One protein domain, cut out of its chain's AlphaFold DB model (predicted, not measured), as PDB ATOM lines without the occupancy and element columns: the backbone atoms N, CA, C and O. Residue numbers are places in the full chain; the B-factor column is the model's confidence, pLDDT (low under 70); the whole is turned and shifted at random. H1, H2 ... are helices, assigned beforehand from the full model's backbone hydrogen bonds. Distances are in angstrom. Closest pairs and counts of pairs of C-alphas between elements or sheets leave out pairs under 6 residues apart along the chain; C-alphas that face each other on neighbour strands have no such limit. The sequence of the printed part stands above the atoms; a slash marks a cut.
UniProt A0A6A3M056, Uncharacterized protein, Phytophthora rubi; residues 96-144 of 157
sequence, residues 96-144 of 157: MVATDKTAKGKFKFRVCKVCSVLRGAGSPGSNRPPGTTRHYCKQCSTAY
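What this domain is: This is residues 96 to 144 of the 157 residues of an uncharacterized protein of Phytophthora rubi (UniProt A0A6A3M056). What does the model look like? It has little regular structure: a flat chain of loops, in which residues 96 to 112 run out to one end and fold back, residues 119 to 137 loop at the opposite end, and the short helices H1 and H2 follow these loops in turn. What is the make-up? The 49 printed residues hold H1, then H2, and no named strand; the class is all helix, with 11 residues in named elements. How large is it? It is only just compact, close to loose, with a radius of gyration of the C-alphas of 11.3 A and spans of 35 by 25 by 13 A.

Where its parts are: Where is H1? It is residues 113 to 118, 8.6 A long, from C-alpha 113 at (246.076, 207.379, 189.933). Where is H2? It is residues 138 to 142, ending at C-alpha 142 at (242.705, 212.966, 178.907).

How they stand to each other: Do residues 96 to 97 pair? They pair antiparallel with residues 135 to 136. Do H1 and H2 touch? They are close but not clearly touching; their closest C-alphas, Val 114 and Cys 140, are 7.0 A apart. Are their backbones helical? In both, every O i to N i+4 pair is within hydrogen-bond range.

The domain as a whole: Which C-alphas are farthest apart? Those of Ala 103 and Ala 121, 35.5 A. Is it continuous? The printed part has no cut, and the link from H1 to H2 is long. Where is pLDDT under 70? It is at residues 120 to 126, 128 to 132 and 142 to 144.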
ATOM      1  N   MET A  96     255.222 212.424 183.068       72.81
ATOM      2  CA  MET A  96     255.679 213.811 183.013       72.81
ATOM      3  C   MET A  96     255.612 214.445 184.403       72.81
ATOM      4  O   MET A  96     254.783 214.061 185.226       72.81
ATOM      5  N   VAL A  97     256.472 215.424 184.685       76.31
ATOM      6  CA  VAL A  97     256.428 216.203 185.934       76.31
ATOM      7  C   VAL A  97     255.509 217.409 185.748       76.31
ATOM      8  O   VAL A  97     255.635 218.141 184.770       76.31
ATOM      9  N   ALA A  98     254.595 217.638 186.689       75.94
ATOM     10  CA  ALA A  98     253.798 218.859 186.734       75.94
ATOM     11  C   ALA A  98     254.680 220.064 187.104       75.94
ATOM     12  O   ALA A  98     255.251 220.123 188.200       75.94
ATOM     13  N   THR A  99     254.793 221.018 186.182       78.19
ATOM     14  CA  THR A  99     255.544 222.272 186.355       78.19
ATOM     15  C   THR A  99     254.633 223.468 186.625       78.19
ATOM     16  O   THR A  99     255.113 224.529 187.026       78.19
ATOM     17  N   ASP A 100     253.320 223.305 186.452       78.44
ATOM     18  CA  ASP A 100     252.342 224.370 186.603       78.44
ATOM     19  C   ASP A 100     252.200 224.814 188.061       78.44
ATOM     20  O   ASP A 100     252.191 224.012 188.997       78.44
ATOM     21  N   LYS A 101     252.077 226.127 188.260       78.12
ATOM     22  CA  LYS A 101     251.857 226.744 189.569       78.12
ATOM     23  C   LYS A 101     250.416 227.248 189.678       78.12
ATOM     24  O   LYS A 101     249.754 227.580 188.699       78.12
ATOM     25  N   THR A 102     249.888 227.236 190.892       76.56
ATOM     26  CA  THR A 102     248.658 227.937 191.275       76.56
ATOM     27  C   THR A 102     248.909 229.444 191.284       76.56
ATOM     28  O   THR A 102     250.057 229.872 191.379       76.56
ATOM     29  N   ALA A 103     247.844 230.251 191.264       78.12
ATOM     30  CA  ALA A 103     247.943 231.710 191.394       78.12
ATOM     31  C   ALA A 103     248.695 232.152 192.669       78.12
ATOM     32  O   ALA A 103     249.292 233.217 192.710       78.12
ATOM     33  N   LYS A 104     248.730 231.287 193.695       81.25
ATOM     34  CA  LYS A 104     249.471 231.477 194.951       81.25
ATOM     35  C   LYS A 104     250.926 230.966 194.894       81.25
ATOM     36  O   LYS A 104     251.518 230.697 195.934       81.25
ATOM     37  N   GLY A 105     251.475 230.705 193.705       78.00
ATOM     38  CA  GLY A 105     252.862 230.263 193.493       78.00
ATOM     39  C   GLY A 105     253.174 228.804 193.863       78.00
ATOM     40  O   GLY A 105     254.257 228.309 193.548       78.00
ATOM     41  N   LYS A 106     252.239 228.070 194.485       76.81
ATOM     42  CA  LYS A 106     252.414 226.646 194.827       76.81
ATOM     43  C   LYS A 106     252.247 225.772 193.592       76.81
ATOM     44  O   LYS A 106     251.279 225.951 192.858       76.81
ATOM     45  N   PHE A 107     253.126 224.798 193.394       71.38
ATOM     46  CA  PHE A 107     253.003 223.838 192.295       71.38
ATOM     47  C   PHE A 107     251.708 223.025 192.385       71.38
ATOM     48  O   PHE A 107     251.334 222.550 193.460       71.38
ATOM     49  N   LYS A 108     251.045 222.851 191.244       73.62
ATOM     50  CA  LYS A 108     249.856 222.020 191.098       73.62
ATOM     51  C   LYS A 108     250.287 220.556 191.055       73.62
ATOM     52  O   LYS A 108     251.142 220.158 190.269       73.62
ATOM     53  N   PHE A 109     249.699 219.742 191.922       72.44
ATOM     54  CA  PHE A 109     249.931 218.303 191.916       72.44
ATOM     55  C   PHE A 109     248.963 217.662 190.929       72.44
ATOM     56  O   PHE A 109     247.782 217.496 191.223       72.44
ATOM     57  N   ARG A 110     249.470 217.296 189.752       74.19
ATOM     58  CA  ARG A 110     248.783 216.374 188.848       74.19
ATOM     59  C   ARG A 110     249.358 215.004 189.143       74.19
ATOM     60  O   ARG A 110     250.548 214.787 188.923       74.19
ATOM     61  N   VAL A 111     248.550 214.117 189.713       76.31
ATOM     62  CA  VAL A 111     248.966 212.742 189.988       76.31
ATOM     63  C   VAL A 111     248.046 211.812 189.228       76.31
ATOM     64  O   VAL A 111     246.831 211.852 189.399       76.31
ATOM     65  N   CYS A 112     248.619 210.976 188.370       78.19
ATOM     66  CA  CYS A 112     247.840 209.960 187.678       78.19
ATOM     67  C   CYS A 112     247.620 208.768 188.613       78.19
ATOM     68  O   CYS A 112     248.575 208.058 188.924       78.19
ATOM     69  N   LYS A 113     246.377 208.514 189.045       76.62
ATOM     70  CA  LYS A 113     246.076 207.379 189.933       76.62
ATOM     71  C   LYS A 113     246.341 206.032 189.255       76.62
ATOM     72  O   LYS A 113     246.924 205.160 189.885       76.62
ATOM     73  N   VAL A 114     246.017 205.913 187.965       77.94
ATOM     74  CA  VAL A 114     246.228 204.701 187.154       77.94
ATOM     75  C   VAL A 114     247.713 204.339 187.087       77.94
ATOM     76  O   VAL A 114     248.129 203.299 187.587       77.94
ATOM     77  N   CYS A 115     248.553 205.236 186.566       77.25
ATOM     78  CA  CYS A 115     249.997 205.002 186.477       77.25
ATOM     79  C   CYS A 115     250.660 204.938 187.860       77.25
ATOM     80  O   CYS A 115     251.657 204.247 188.037       77.25
ATOM     81  N   SER A 116     250.111 205.630 188.862       77.56
ATOM     82  CA  SER A 116     250.614 205.544 190.233       77.56
ATOM     83  C   SER A 116     250.363 204.176 190.877       77.56
ATOM     84  O   SER A 116     251.100 203.830 191.798       77.56
ATOM     85  N   VAL A 117     249.341 203.434 190.442       76.94
ATOM     86  CA  VAL A 117     249.017 202.087 190.938       76.94
ATOM     87  C   VAL A 117     249.708 201.010 190.095       76.94
ATOM     88  O   VAL A 117     250.228 200.056 190.657       76.94
ATOM     89  N   LEU A 118     249.778 201.188 188.772       73.75
ATOM     90  CA  LEU A 118     250.281 200.176 187.826       73.75
ATOM     91  C   LEU A 118     251.800 200.216 187.566       73.75
ATOM     92  O   LEU A 118     252.324 199.376 186.839       73.75
ATOM     93  N   ARG A 119     252.523 201.196 188.113       72.88
ATOM     94  CA  ARG A 119     253.980 201.338 187.936       72.88
ATOM     95  C   ARG A 119     254.764 200.144 188.497       72.88
ATOM     96  O   ARG A 119     254.640 199.816 189.674       72.88
ATOM     97  N   GLY A 120     255.617 199.554 187.660       66.06
ATOM     98  CA  GLY A 120     256.542 198.482 188.040       66.06
ATOM     99  C   GLY A 120     257.811 198.989 188.733       66.06
ATOM    100  O   GLY A 120     258.128 200.187 188.697       66.06
ATOM    101  N   ALA A 121     258.557 198.065 189.345       60.44
ATOM    102  CA  ALA A 121     259.878 198.337 189.909       60.44
ATOM    103  C   ALA A 121     260.799 198.961 188.840       60.44
ATOM    104  O   ALA A 121     260.846 198.485 187.709       60.44
ATOM    105  N   GLY A 122     261.475 200.067 189.174       63.47
ATOM    106  CA  GLY A 122     262.343 200.813 188.248       63.47
ATOM    107  C   GLY A 122     261.686 201.997 187.522       63.47
ATOM    108  O   GLY A 122     262.377 202.766 186.860       63.47
ATOM    109  N   SER A 123     260.372 202.205 187.666       64.75
ATOM    110  CA  SER A 123     259.703 203.388 187.096       64.75
ATOM    111  C   SER A 123     260.031 204.670 187.886       64.75
ATOM    112  O   SER A 123     260.116 204.613 189.114       64.75
ATOM    113  N   PRO A 124     260.130 205.855 187.248       61.91
ATOM    114  CA  PRO A 124     260.377 207.118 187.940       61.91
ATOM    115  C   PRO A 124     259.424 207.345 189.115       61.91
ATOM    116  O   PRO A 124     258.196 207.308 188.997       61.91
ATOM    117  N   GLY A 125     260.021 207.556 190.284       63.97
ATOM    118  CA  GLY A 125     259.301 207.733 191.526       63.97
ATOM    119  C   GLY A 125     258.831 206.446 192.191       63.97
ATOM    120  O   GLY A 125     258.174 206.627 193.208       63.97
ATOM    121  N   SER A 126     259.145 205.224 191.701       66.31
ATOM    122  CA  SER A 126     258.785 203.879 192.247       66.31
ATOM    123  C   SER A 126     258.947 203.752 193.765       66.31
ATOM    124  O   SER A 126     258.124 203.134 194.435       66.31
ATOM    125  N   ASN A 127     259.967 204.420 194.298       70.75
ATOM    126  CA  ASN A 127     260.354 204.376 195.707       70.75
ATOM    127  C   ASN A 127     259.481 205.268 196.607       70.75
ATOM    128  O   ASN A 127     259.582 205.215 197.828       70.75
ATOM    129  N   ARG A 128     258.623 206.113 196.022       69.19
ATOM    130  CA  ARG A 128     257.697 206.988 196.753       69.19
ATOM    131  C   ARG A 128     256.309 206.334 196.852       69.19
ATOM    132  O   ARG A 128     255.896 205.675 195.893       69.19
ATOM    133  N   PRO A 129     255.544 206.536 197.940       68.62
ATOM    134  CA  PRO A 129     254.187 206.010 198.031       68.62
ATOM    135  C   PRO A 129     253.295 206.500 196.877       68.62
ATOM    136  O   PRO A 129     253.401 207.673 196.482       68.62
ATOM    137  N   PRO A 130     252.398 205.649 196.345       65.56
ATOM    138  CA  PRO A 130     251.423 206.054 195.340       65.56
ATOM    139  C   PRO A 130     250.666 207.321 195.768       65.56
ATOM    140  O   PRO A 130     250.210 207.409 196.906       65.56
ATOM    141  N   GLY A 131     250.527 208.310 194.881       64.88
ATOM    142  CA  GLY A 131     249.829 209.568 195.198       64.88
ATOM    143  C   GLY A 131     250.696 210.715 195.736       64.88
ATOM    144  O   GLY A 131     250.179 211.809 195.930       64.88
ATOM    145  N   THR A 132     251.996 210.504 195.977       67.31
ATOM    146  CA  THR A 132     252.866 211.520 196.617       67.31
ATOM    147  C   THR A 132     253.855 212.206 195.670       67.31
ATOM    148  O   THR A 132     254.593 213.102 196.085       67.31
ATOM    149  N   THR A 133     253.904 211.791 194.405       71.75
ATOM    150  CA  THR A 133     254.782 212.365 193.381       71.75
ATOM    151  C   THR A 133     254.047 213.413 192.548       71.75
ATOM    152  O   THR A 133     252.833 213.373 192.420       71.75
ATOM    153  N   ARG A 134     254.780 214.343 191.924       73.88
ATOM    154  CA  ARG A 134     254.228 215.299 190.937       73.88
ATOM    155  C   ARG A 134     254.170 214.727 189.522       73.88
ATOM    156  O   ARG A 134     254.158 215.480 188.551       73.88
ATOM    157  N   HIS A 135     254.222 213.404 189.409       76.56
ATOM    158  CA  HIS A 135     254.251 212.730 188.127       76.56
ATOM    159  C   HIS A 135     252.824 212.429 187.663       76.56
ATOM    160  O   HIS A 135     252.042 211.801 188.382       76.56
ATOM    161  N   TYR A 136     252.503 212.828 186.438       79.50
ATOM    162  CA  TYR A 136     251.255 212.476 185.772       79.50
ATOM    163  C   TYR A 136     251.517 211.950 184.369       79.50
ATOM    164  O   TYR A 136     252.524 212.262 183.744       79.50
ATOM    165  N   CYS A 137     250.585 211.150 183.872       80.88
ATOM    166  CA  CYS A 137     250.553 210.743 182.480       80.88
ATOM    167  C   CYS A 137     249.466 211.553 181.772       80.88
ATOM    168  O   CYS A 137     248.324 211.571 182.241       80.88
ATOM    169  N   LYS A 138     249.809 212.200 180.650       75.19
ATOM    170  CA  LYS A 138     248.844 212.969 179.849       75.19
ATOM    171  C   LYS A 138     247.710 212.089 179.320       75.19
ATOM    172  O   LYS A 138     246.556 212.472 179.458       75.19
ATOM    173  N   GLN A 139     248.026 210.888 178.837       73.94
ATOM    174  CA  GLN A 139     247.042 209.940 178.292       73.94
ATOM    175  C   GLN A 139     245.985 209.552 179.336       73.94
ATOM    176  O   GLN A 139     244.792 209.595 179.062       73.94
ATOM    177  N   CYS A 140     246.399 209.275 180.577       73.25
ATOM    178  CA  CYS A 140     245.448 209.008 181.659       73.25
ATOM    179  C   CYS A 140     244.701 210.260 182.141       73.25
ATOM    180  O   CYS A 140     243.640 210.130 182.739       73.25
ATOM    181  N   SER A 141     245.252 211.461 181.932       70.31
ATOM    182  CA  SER A 141     244.561 212.709 182.281       70.31
ATOM    183  C   SER A 141     243.513 213.128 181.249       70.31
ATOM    184  O   SER A 141     242.569 213.819 181.607       70.31
ATOM    185  N   THR A 142     243.663 212.704 179.991       64.94
ATOM    186  CA  THR A 142     242.705 212.966 178.907       64.94
ATOM    187  C   THR A 142     241.639 211.880 178.786       64.94
ATOM    188  O   THR A 142     240.561 212.157 178.278       64.94
ATOM    189  N   ALA A 143     241.918 210.662 179.267       57.78
ATOM    190  CA  ALA A 143     241.002 209.520 179.197       57.78
ATOM    191  C   ALA A 143     239.788 209.612 180.143       57.78
ATOM    192  O   ALA A 143     238.866 208.819 180.012       57.78
ATOM    193  N   TYR A 144     239.748 210.576 181.073       50.94
ATOM    194  CA  TYR A 144     238.523 210.911 181.806       50.94
ATOM    195  C   TYR A 144     237.821 212.087 181.119       50.94
ATOM    196  O   TYR A 144     237.773 213.201 181.637       50.94
TER     197      TYR A 144